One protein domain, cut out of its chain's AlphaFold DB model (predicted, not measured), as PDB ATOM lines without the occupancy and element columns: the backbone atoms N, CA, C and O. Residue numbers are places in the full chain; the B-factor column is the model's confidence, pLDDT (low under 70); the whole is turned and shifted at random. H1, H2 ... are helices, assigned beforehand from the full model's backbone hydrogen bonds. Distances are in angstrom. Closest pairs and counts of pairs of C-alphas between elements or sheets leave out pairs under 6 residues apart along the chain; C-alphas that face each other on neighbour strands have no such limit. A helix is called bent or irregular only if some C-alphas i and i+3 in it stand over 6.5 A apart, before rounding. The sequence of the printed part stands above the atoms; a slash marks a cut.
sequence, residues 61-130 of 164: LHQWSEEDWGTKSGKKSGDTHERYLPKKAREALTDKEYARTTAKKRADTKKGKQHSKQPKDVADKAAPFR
ATOM      1  N   LEU A  61     471.407 329.547 489.026       80.50
ATOM      2  CA  LEU A  61     470.191 329.198 488.283       80.50
ATOM      3  C   LEU A  61     469.787 330.327 487.331       80.50
ATOM      4  O   LEU A  61     469.346 330.041 486.221       80.50
ATOM      5  N   HIS A  62     469.962 331.583 487.750       82.00
ATOM      6  CA  HIS A  62     469.765 332.742 486.888       82.00
ATOM      7  C   HIS A  62     470.756 332.709 485.722       82.00
ATOM      8  O   HIS A  62     470.319 332.669 484.574       82.00
ATOM      9  N   GLN A  63     472.052 332.544 486.009       82.75
ATOM     10  CA  GLN A  63     473.080 332.386 484.974       82.75
ATOM     11  C   GLN A  63     472.749 331.239 484.007       82.75
ATOM     12  O   GLN A  63     472.813 331.420 482.797       82.75
ATOM     13  N   TRP A  64     472.334 330.075 484.522       86.81
ATOM     14  CA  TRP A  64     471.913 328.940 483.693       86.81
ATOM     15  C   TRP A  64     470.709 329.272 482.797       86.81
ATOM     16  O   TRP A  64     470.647 328.802 481.663       86.81
ATOM     17  N   SER A  65     469.750 330.061 483.297       84.38
ATOM     18  CA  SER A  65     468.535 330.437 482.562       84.38
ATOM     19  C   SER A  65     468.764 331.470 481.458       84.38
ATOM     20  O   SER A  65     468.006 331.487 480.493       84.38
ATOM     21  N   GLU A  66     469.802 332.300 481.581       87.50
ATOM     22  CA  GLU A  66     470.178 333.290 480.566       87.50
ATOM     23  C   GLU A  66     470.973 332.682 479.405       87.50
ATOM     24  O   GLU A  66     471.153 333.310 478.360       87.50
ATOM     25  N   GLU A  67     471.465 331.453 479.561       90.19
ATOM     26  CA  GLU A  67     472.198 330.797 478.492       90.19
ATOM     27  C   GLU A  67     471.292 330.411 477.321       90.19
ATOM     28  O   GLU A  67     470.211 329.840 477.471       90.19
ATOM     29  N   ASP A  68     471.801 330.631 476.111       93.88
ATOM     30  CA  ASP A  68     471.207 330.108 474.884       93.88
ATOM     31  C   ASP A  68     471.479 328.597 474.785       93.88
ATOM     32  O   ASP A  68     472.478 328.126 474.215       93.88
ATOM     33  N   TRP A  69     470.590 327.826 475.403       95.75
ATOM     34  CA  TRP A  69     470.573 326.375 475.327       95.75
ATOM     35  C   TRP A  69     469.906 325.895 474.041       95.75
ATOM     36  O   TRP A  69     468.765 326.232 473.735       95.75
ATOM     37  N   GLY A  70     470.585 325.011 473.312       96.50
ATOM     38  CA  GLY A  70     470.042 324.503 472.062       96.50
ATOM     39  C   GLY A  70     470.825 323.345 471.470       96.50
ATOM     40  O   GLY A  70     471.768 322.813 472.059       96.50
ATOM     41  N   THR A  71     470.411 322.950 470.274       97.69
ATOM     42  CA  THR A  71     471.153 322.045 469.389       97.69
ATOM     43  C   THR A  71     471.861 322.863 468.311       97.69
ATOM     44  O   THR A  71     471.568 324.043 468.113       97.69
ATOM     45  N   LYS A  72     472.817 322.268 467.599       95.81
ATOM     46  CA  LYS A  72     473.499 322.927 466.477       95.81
ATOM     47  C   LYS A  72     472.544 323.202 465.311       95.81
ATOM     48  O   LYS A  72     472.689 324.222 464.654       95.81
ATOM     49  N   SER A  73     471.559 322.333 465.073       96.06
ATOM     50  CA  SER A  73     470.569 322.525 464.002       96.06
ATOM     51  C   SER A  73     469.401 323.452 464.359       96.06
ATOM     52  O   SER A  73     468.578 323.735 463.493       96.06
ATOM     53  N   GLY A  74     469.257 323.850 465.628       95.88
ATOM     54  CA  GLY A  74     468.073 324.559 466.130       95.88
ATOM     55  C   GLY A  74     466.831 323.674 466.300       95.88
ATOM     56  O   GLY A  74     465.835 324.108 466.873       95.88
ATOM     57  N   LYS A  75     466.872 322.408 465.862       96.62
ATOM     58  CA  LYS A  75     465.766 321.459 466.040       96.62
ATOM     59  C   LYS A  75     465.713 320.942 467.473       96.62
ATOM     60  O   LYS A  75     466.736 320.846 468.161       96.62
ATOM     61  N   LYS A  76     464.525 320.529 467.917       95.38
ATOM     62  CA  LYS A  76     464.346 319.956 469.253       95.38
ATOM     63  C   LYS A  76     465.217 318.714 469.409       95.38
ATOM     64  O   LYS A  76     465.166 317.777 468.615       95.38
ATOM     65  N   SER A  77     465.980 318.681 470.499       94.88
ATOM     66  CA  SER A  77     466.807 317.522 470.830       94.88
ATOM     67  C   SER A  77     465.982 316.246 471.057       94.88
ATOM     68  O   SER A  77     466.556 315.161 470.952       94.88
ATOM     69  N   GLY A  78     464.702 316.361 471.422       92.12
ATOM     70  CA  GLY A  78     463.803 315.212 471.550       92.12
ATOM     71  C   GLY A  78     463.640 314.463 470.229       92.12
ATOM     72  O   GLY A  78     463.689 313.240 470.230       92.12
ATOM     73  N   ASP A  79     463.590 315.199 469.117       94.75
ATOM     74  CA  ASP A  79     463.295 314.656 467.789       94.75
ATOM     75  C   ASP A  79     464.571 314.181 467.080       94.75
ATOM     76  O   ASP A  79     464.597 313.143 466.427       94.75
ATOM     77  N   THR A  80     465.666 314.936 467.209       96.12
ATOM     78  CA  THR A  80     466.917 314.655 466.476       96.12
ATOM     79  C   THR A  80     467.950 313.874 467.283       96.12
ATOM     80  O   THR A  80     468.974 313.434 466.738       96.12
ATOM     81  N   HIS A  81     467.738 313.781 468.598       96.25
ATOM     82  CA  HIS A  81     468.703 313.298 469.587       96.25
ATOM     83  C   HIS A  81     470.075 313.981 469.501       96.25
ATOM     84  O   HIS A  81     471.088 313.433 469.942       96.25
ATOM     85  N   GLU A  82     470.114 315.202 468.968       97.25
ATOM     86  CA  GLU A  82     471.294 316.053 468.998       97.25
ATOM     87  C   GLU A  82     471.704 316.422 470.420       97.25
ATOM     88  O   GLU A  82     470.927 316.332 471.380       97.25
ATOM     89  N   ARG A  83     472.965 316.821 470.586       96.94
ATOM     90  CA  ARG A  83     473.430 317.307 471.880       96.94
ATOM     91  C   ARG A  83     472.825 318.671 472.188       96.94
ATOM     92  O   ARG A  83     473.013 319.626 471.451       96.94
ATOM     93  N   TYR A  84     472.117 318.719 473.314       95.94
ATOM     94  CA  TYR A  84     471.597 319.943 473.905       95.94
ATOM     95  C   TYR A  84     472.667 320.530 474.823       95.94
ATOM     96  O   TYR A  84     473.055 319.882 475.801       95.94
ATOM     97  N   LEU A  85     473.203 321.684 474.447       96.00
ATOM     98  CA  LEU A  85     474.359 322.326 475.070       96.00
ATOM     99  C   LEU A  85     474.168 323.851 475.045       96.00
ATOM    100  O   LEU A  85     473.481 324.354 474.147       96.00
ATOM    101  N   PRO A  86     474.803 324.595 475.965       96.12
ATOM    102  CA  PRO A  86     474.784 326.046 475.887       96.12
ATOM    103  C   PRO A  86     475.583 326.513 474.668       96.12
ATOM    104  O   PRO A  86     476.499 325.822 474.206       96.12
ATOM    105  N   LYS A  87     475.228 327.673 474.109       95.50
ATOM    106  CA  LYS A  87     475.806 328.207 472.865       95.50
ATOM    107  C   LYS A  87     477.333 328.239 472.884       95.50
ATOM    108  O   LYS A  87     477.949 327.670 471.990       95.50
ATOM    109  N   LYS A  88     477.936 328.770 473.951       94.38
ATOM    110  CA  LYS A  88     479.400 328.834 474.098       94.38
ATOM    111  C   LYS A  88     480.058 327.449 474.039       94.38
ATOM    112  O   LYS A  88     481.095 327.283 473.406       94.38
ATOM    113  N   ALA A  89     479.430 326.429 474.633       95.81
ATOM    114  CA  ALA A  89     479.919 325.055 474.525       95.81
ATOM    115  C   ALA A  89     479.782 324.512 473.097       95.81
ATOM    116  O   ALA A  89     480.669 323.803 472.640       95.81
ATOM    117  N   ARG A  90     478.686 324.823 472.389       96.44
ATOM    118  CA  ARG A  90     478.496 324.414 470.986       96.44
ATOM    119  C   ARG A  90     479.574 325.021 470.084       96.44
ATOM    120  O   ARG A  90     480.132 324.292 469.274       96.44
ATOM    121  N   GLU A  91     479.882 326.302 470.262       95.38
ATOM    122  CA  GLU A  91     480.883 327.043 469.480       95.38
ATOM    123  C   GLU A  91     482.321 326.605 469.779       95.38
ATOM    124  O   GLU A  91     483.172 326.615 468.893       95.38
ATOM    125  N   ALA A  92     482.603 326.162 471.007       95.19
ATOM    126  CA  ALA A  92     483.914 325.627 471.362       95.19
ATOM    127  C   ALA A  92     484.197 324.244 470.746       95.19
ATOM    128  O   ALA A  92     485.357 323.830 470.663       95.19
ATOM    129  N   LEU A  93     483.163 323.499 470.343       96.94
ATOM    130  CA  LEU A  93     483.319 322.196 469.704       96.94
ATOM    131  C   LEU A  93     483.500 322.349 468.195       96.94
ATOM    132  O   LEU A  93     482.743 323.036 467.519       96.94
ATOM    133  N   THR A  94     484.454 321.605 467.651       97.81
ATOM    134  CA  THR A  94     484.541 321.384 466.210       97.81
ATOM    135  C   THR A  94     483.343 320.574 465.725       97.81
ATOM    136  O   THR A  94     482.732 319.792 466.463       97.81
ATOM    137  N   ASP A  95     483.059 320.678 464.432       97.19
ATOM    138  CA  ASP A  95     481.990 319.929 463.773       97.19
ATOM    139  C   ASP A  95     482.107 318.421 463.992       97.19
ATOM    140  O   ASP A  95     481.114 317.747 464.283       97.19
ATOM    141  N   LYS A  96     483.338 317.901 463.945       97.62
ATOM    142  CA  LYS A  96     483.642 316.489 464.191       97.62
ATOM    143  C   LYS A  96     483.373 316.089 465.644       97.62
ATOM    144  O   LYS A  96     482.786 315.031 465.886       97.62
ATOM    145  N   GLU A  97     483.762 316.919 466.611       98.12
ATOM    146  CA  GLU A  97     483.500 316.668 468.034       98.12
ATOM    147  C   GLU A  97     481.995 316.674 468.326       98.12
ATOM    148  O   GLU A  97     481.487 315.719 468.927       98.12
ATOM    149  N   TYR A  98     481.268 317.695 467.849       98.00
ATOM    150  CA  TYR A  98     479.815 317.800 468.011       98.00
ATOM    151  C   TYR A  98     479.085 316.611 467.364       98.00
ATOM    152  O   TYR A  98     478.206 315.998 467.984       98.00
ATOM    153  N   ALA A  99     479.482 316.225 466.146       97.94
ATOM    154  CA  ALA A  99     478.929 315.067 465.451       97.94
ATOM    155  C   ALA A  99     479.170 313.768 466.233       97.94
ATOM    156  O   ALA A  99     478.229 313.005 466.459       97.94
ATOM    157  N   ARG A 100     480.393 313.541 466.737       97.81
ATOM    158  CA  ARG A 100     480.737 312.346 467.526       97.81
ATOM    159  C   ARG A 100     479.927 312.264 468.819       97.81
ATOM    160  O   ARG A 100     479.381 311.206 469.141       97.81
ATOM    161  N   THR A 101     479.798 313.365 469.563       97.69
ATOM    162  CA  THR A 101     479.004 313.349 470.802       97.69
ATOM    163  C   THR A 101     477.501 313.214 470.548       97.69
ATOM    164  O   THR A 101     476.795 312.658 471.396       97.69
ATOM    165  N   THR A 102     477.004 313.693 469.408       97.75
ATOM    166  CA  THR A 102     475.617 313.495 468.972       97.75
ATOM    167  C   THR A 102     475.375 312.047 468.553       97.75
ATOM    168  O   THR A 102     474.402 311.441 468.995       97.75
ATOM    169  N   ALA A 103     476.283 311.445 467.782       98.00
ATOM    170  CA  ALA A 103     476.213 310.038 467.395       98.00
ATOM    171  C   ALA A 103     476.197 309.119 468.625       98.00
ATOM    172  O   ALA A 103     475.374 308.205 468.710       98.00
ATOM    173  N   LYS A 104     477.025 309.418 469.637       98.00
ATOM    174  CA  LYS A 104     477.005 308.702 470.920       98.00
ATOM    175  C   LYS A 104     475.646 308.793 471.615       98.00
ATOM    176  O   LYS A 104     475.148 307.777 472.098       98.00
ATOM    177  N   LYS A 105     475.044 309.989 471.648       97.69
ATOM    178  CA  LYS A 105     473.710 310.201 472.225       97.69
ATOM    179  C   LYS A 105     472.647 309.406 471.475       97.69
ATOM    180  O   LYS A 105     471.933 308.646 472.113       97.69
ATOM    181  N   ARG A 106     472.609 309.495 470.144       97.81
ATOM    182  CA  ARG A 106     471.710 308.701 469.286       97.81
ATOM    183  C   ARG A 106     471.834 307.201 469.548       97.81
ATOM    184  O   ARG A 106     470.824 306.524 469.706       97.81
ATOM    185  N   ALA A 107     473.061 306.688 469.642       97.75
ATOM    186  CA  ALA A 107     473.308 305.274 469.908       97.75
ATOM    187  C   ALA A 107     472.826 304.836 471.301       97.75
ATOM    188  O   ALA A 107     472.264 303.755 471.438       97.75
ATOM    189  N   ASP A 108     473.033 305.656 472.335       97.75
ATOM    190  CA  ASP A 108     472.526 305.372 473.681       97.75
ATOM    191  C   ASP A 108     470.995 305.462 473.744       97.75
ATOM    192  O   ASP A 108     470.365 304.588 474.337       97.75
ATOM    193  N   THR A 109     470.391 306.459 473.091       95.81
ATOM    194  CA  THR A 109     468.932 306.602 473.010       95.81
ATOM    195  C   THR A 109     468.294 305.415 472.291       95.81
ATOM    196  O   THR A 109     467.323 304.862 472.792       95.81
ATOM    197  N   LYS A 110     468.886 304.938 471.185       96.06
ATOM    198  CA  LYS A 110     468.434 303.716 470.493       96.06
ATOM    199  C   LYS A 110     468.488 302.474 471.392       96.06
ATOM    200  O   LYS A 110     467.707 301.552 471.209       96.06
ATOM    201  N   LYS A 111     469.394 302.453 472.374       97.12
ATOM    202  CA  LYS A 111     469.506 301.393 473.391       97.12
ATOM    203  C   LYS A 111     468.558 301.600 474.583       97.12
ATOM    204  O   LYS A 111     468.746 300.952 475.605       97.12
ATOM    205  N   GLY A 112     467.606 302.534 474.498       95.12
ATOM    206  CA  GLY A 112     466.651 302.832 475.569       95.12
ATOM    207  C   GLY A 112     467.267 303.517 476.789       95.12
ATOM    208  O   GLY A 112     466.639 303.585 477.840       95.12
ATOM    209  N   LYS A 113     468.502 304.028 476.696       94.00
ATOM    210  CA  LYS A 113     469.143 304.672 477.847       94.00
ATOM    211  C   LYS A 113     468.555 306.058 478.076       94.00
ATOM    212  O   LYS A 113     468.680 306.935 477.220       94.00
ATOM    213  N   GLN A 114     468.041 306.285 479.281       87.06
ATOM    214  CA  GLN A 114     467.583 307.600 479.744       87.06
ATOM    215  C   GLN A 114     468.708 308.650 479.732       87.06
ATOM    216  O   GLN A 114     468.479 309.827 479.449       87.06
ATOM    217  N   HIS A 115     469.947 308.228 480.005       90.12
ATOM    218  CA  HIS A 115     471.109 309.109 480.058       90.12
ATOM    219  C   HIS A 115     472.240 308.624 479.152       90.12
ATOM    220  O   HIS A 115     472.619 307.454 479.142       90.12
ATOM    221  N   SER A 116     472.834 309.570 478.423       95.19
ATOM    222  CA  SER A 116     474.005 309.340 477.581       95.19
ATOM    223  C   SER A 116     475.174 310.179 478.086       95.19
ATOM    224  O   SER A 116     475.062 311.405 478.188       95.19
ATOM    225  N   LYS A 117     476.309 309.535 478.368       95.50
ATOM    226  CA  LYS A 117     477.566 310.226 478.689       95.50
ATOM    227  C   LYS A 117     478.230 310.720 477.401       95.50
ATOM    228  O   LYS A 117     478.279 309.985 476.411       95.50
ATOM    229  N   GLN A 118     478.715 311.962 477.411       95.12
ATOM    230  CA  GLN A 118     479.536 312.490 476.317       95.12
ATOM    231  C   GLN A 118     480.884 311.744 476.279       95.12
ATOM    232  O   GLN A 118     481.337 311.284 477.329       95.12
ATOM    233  N   PRO A 119     481.521 311.596 475.102       97.06
ATOM    234  CA  PRO A 119     482.920 311.173 475.034       97.06
ATOM    235  C   PRO A 119     483.786 312.068 475.929       97.06
ATOM    236  O   PRO A 119     483.530 313.271 475.986       97.06
ATOM    237  N   LYS A 120     484.761 311.484 476.639       95.00
ATOM    238  CA  LYS A 120     485.497 312.166 477.716       95.00
ATOM    239  C   LYS A 120     486.137 313.476 477.253       95.00
ATOM    240  O   LYS A 120     485.875 314.509 477.844       95.00
ATOM    241  N   ASP A 121     486.856 313.452 476.141       94.25
ATOM    242  CA  ASP A 121     487.501 314.636 475.566       94.25
ATOM    243  C   ASP A 121     486.510 315.762 475.199       94.25
ATOM    244  O   ASP A 121     486.763 316.934 475.469       94.25
ATOM    245  N   VAL A 122     485.337 315.421 474.652       95.69
ATOM    246  CA  VAL A 122     484.267 316.403 474.386       95.69
ATOM    247  C   VAL A 122     483.665 316.928 475.687       95.69
ATOM    248  O   VAL A 122     483.319 318.104 475.775       95.69
ATOM    249  N   ALA A 123     483.495 316.053 476.680       94.38
ATOM    250  CA  ALA A 123     482.951 316.415 477.980       94.38
ATOM    251  C   ALA A 123     483.869 317.412 478.692       94.38
ATOM    252  O   ALA A 123     483.384 318.453 479.119       94.38
ATOM    253  N   ASP A 124     485.171 317.130 478.739       92.88
ATOM    254  CA  ASP A 124     486.184 317.969 479.383       92.88
ATOM    255  C   ASP A 124     486.260 319.347 478.696       92.88
ATOM    256  O   ASP A 124     486.296 320.383 479.355       92.88
ATOM    257  N   LYS A 125     486.149 319.391 477.360       93.62
ATOM    258  CA  LYS A 125     486.113 320.648 476.592       93.62
ATOM    259  C   LYS A 125     484.835 321.464 476.816       93.62
ATOM    260  O   LYS A 125     484.885 322.691 476.833       93.62
ATOM    261  N   ALA A 126     483.689 320.801 476.983       94.00
ATOM    262  CA  ALA A 126     482.397 321.452 477.197       94.00
ATOM    263  C   ALA A 126     482.126 321.816 478.669       94.00
ATOM    264  O   ALA A 126     481.296 322.686 478.932       94.00
ATOM    265  N   ALA A 127     482.776 321.147 479.624       92.75
ATOM    266  CA  ALA A 127     482.498 321.277 481.053       92.75
ATOM    267  C   ALA A 127     482.682 322.703 481.606       92.75
ATOM    268  O   ALA A 127     481.777 323.153 482.311       92.75
ATOM    269  N   PRO A 128     483.738 323.465 481.247       92.00
ATOM    270  CA  PRO A 128     483.912 324.832 481.742       92.00
ATOM    271  C   PRO A 128     482.760 325.766 481.359       92.00
ATOM    272  O   PRO A 128     482.397 326.647 482.129       92.00
ATOM    273  N   PHE A 129     482.143 325.550 480.195       91.62
ATOM    274  CA  PHE A 129     481.014 326.349 479.705       91.62
ATOM    275  C   PHE A 129     479.681 326.006 480.374       91.62
ATOM    276  O   PHE A 129     478.678 326.632 480.073       91.62
ATOM    277  N   ARG A 130     479.651 324.974 481.218       89.69
ATOM    278  CA  ARG A 130     478.462 324.528 481.958       89.69
ATOM    279  C   ARG A 130     478.617 324.768 483.459       89.69
ATOM    280  O   ARG A 130     477.812 324.285 484.253       89.69
TER     281      ARG A 130
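Overview. This is residues 61 to 130 of the 164 residues of the protein "DUF5872 domain-containing protein" of Sphingomonas guangdongensis (UniProt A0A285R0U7). Three helices make an angular group: the longest, H4, meets H5 with its first part, about perpendicular, while the short H3 packs on H5 from the other end of H4's tight link. The link from H2 to H3 passes through the middle; H1 lies at one end of the longest axis and the far end of H4 at the other, with the link to H5 folding back from there. The printed part has 70 residues with five named helices, H1 to H5 in order along the chain, and no named strand; its class is all helix. It is compact, with a radius of gyration of the C-alphas of 11.8 A, and spans 34 by 23 by 21 A.

Arrangement. H4, residues 95 to 110, touches H5, residues 120 to 130, only just, with 3 pairs of C-alphas within 8 A. H4 touches H5 with residues 97 to 101 alone; the closest C-alphas are those of Glu 97 and Val 122, 6.4 A apart, and the lines are about perpendicular at 79 degrees. H5 also touches H3, residues 87 to 92, at a steep tilt of 41 degrees, opposite ways; the closest C-alphas are those of Ala 89 and Ala 126, 5.1 A apart. H3 and H4 are close but not clearly touching, with the C-alphas of Arg 90 and Tyr 98 closest at 7.4 A. H2, residues 77 to 80, is only just apart from H4, with a closest distance of 8.1 A between C-alphas. H1, residues 61 to 66, touches no helix and is only just apart from H5, also at 8.1 A. Every O i to N i+4 pair is within hydrogen-bond range in H1, H3 and H4, against 4 of 7 in H5; H2 is too short for such a pair, and its one O i to N i+3 pair is not within range.

Along the chain. H4 is 22.2 A long, from C-alpha 95 at (481.990, 319.929, 463.773) to C-alpha 110 at (468.434, 303.716, 470.493). H5 is 14.8 A long and ends at C-alpha 130, (478.462, 324.528, 481.958). It is irregular, but only just: C-alphas 125 and 128 are 7.0 A apart. H1 is 8.7 A long, H2 5.2 A and H3 8.6 A. Residues 69 to 70 pair antiparallel with residues 85 to 86, a pairing too short to be named.

Size, cuts and confidence. The two C-alphas farthest apart are those of His 62 and Lys 111, at 34.1 A. The printed part has no cut. The link from H3 to H4 is tight, the other three are short, and no link is long. The mean pLDDT of the printed part is 94.5, and no printed residue is under 70.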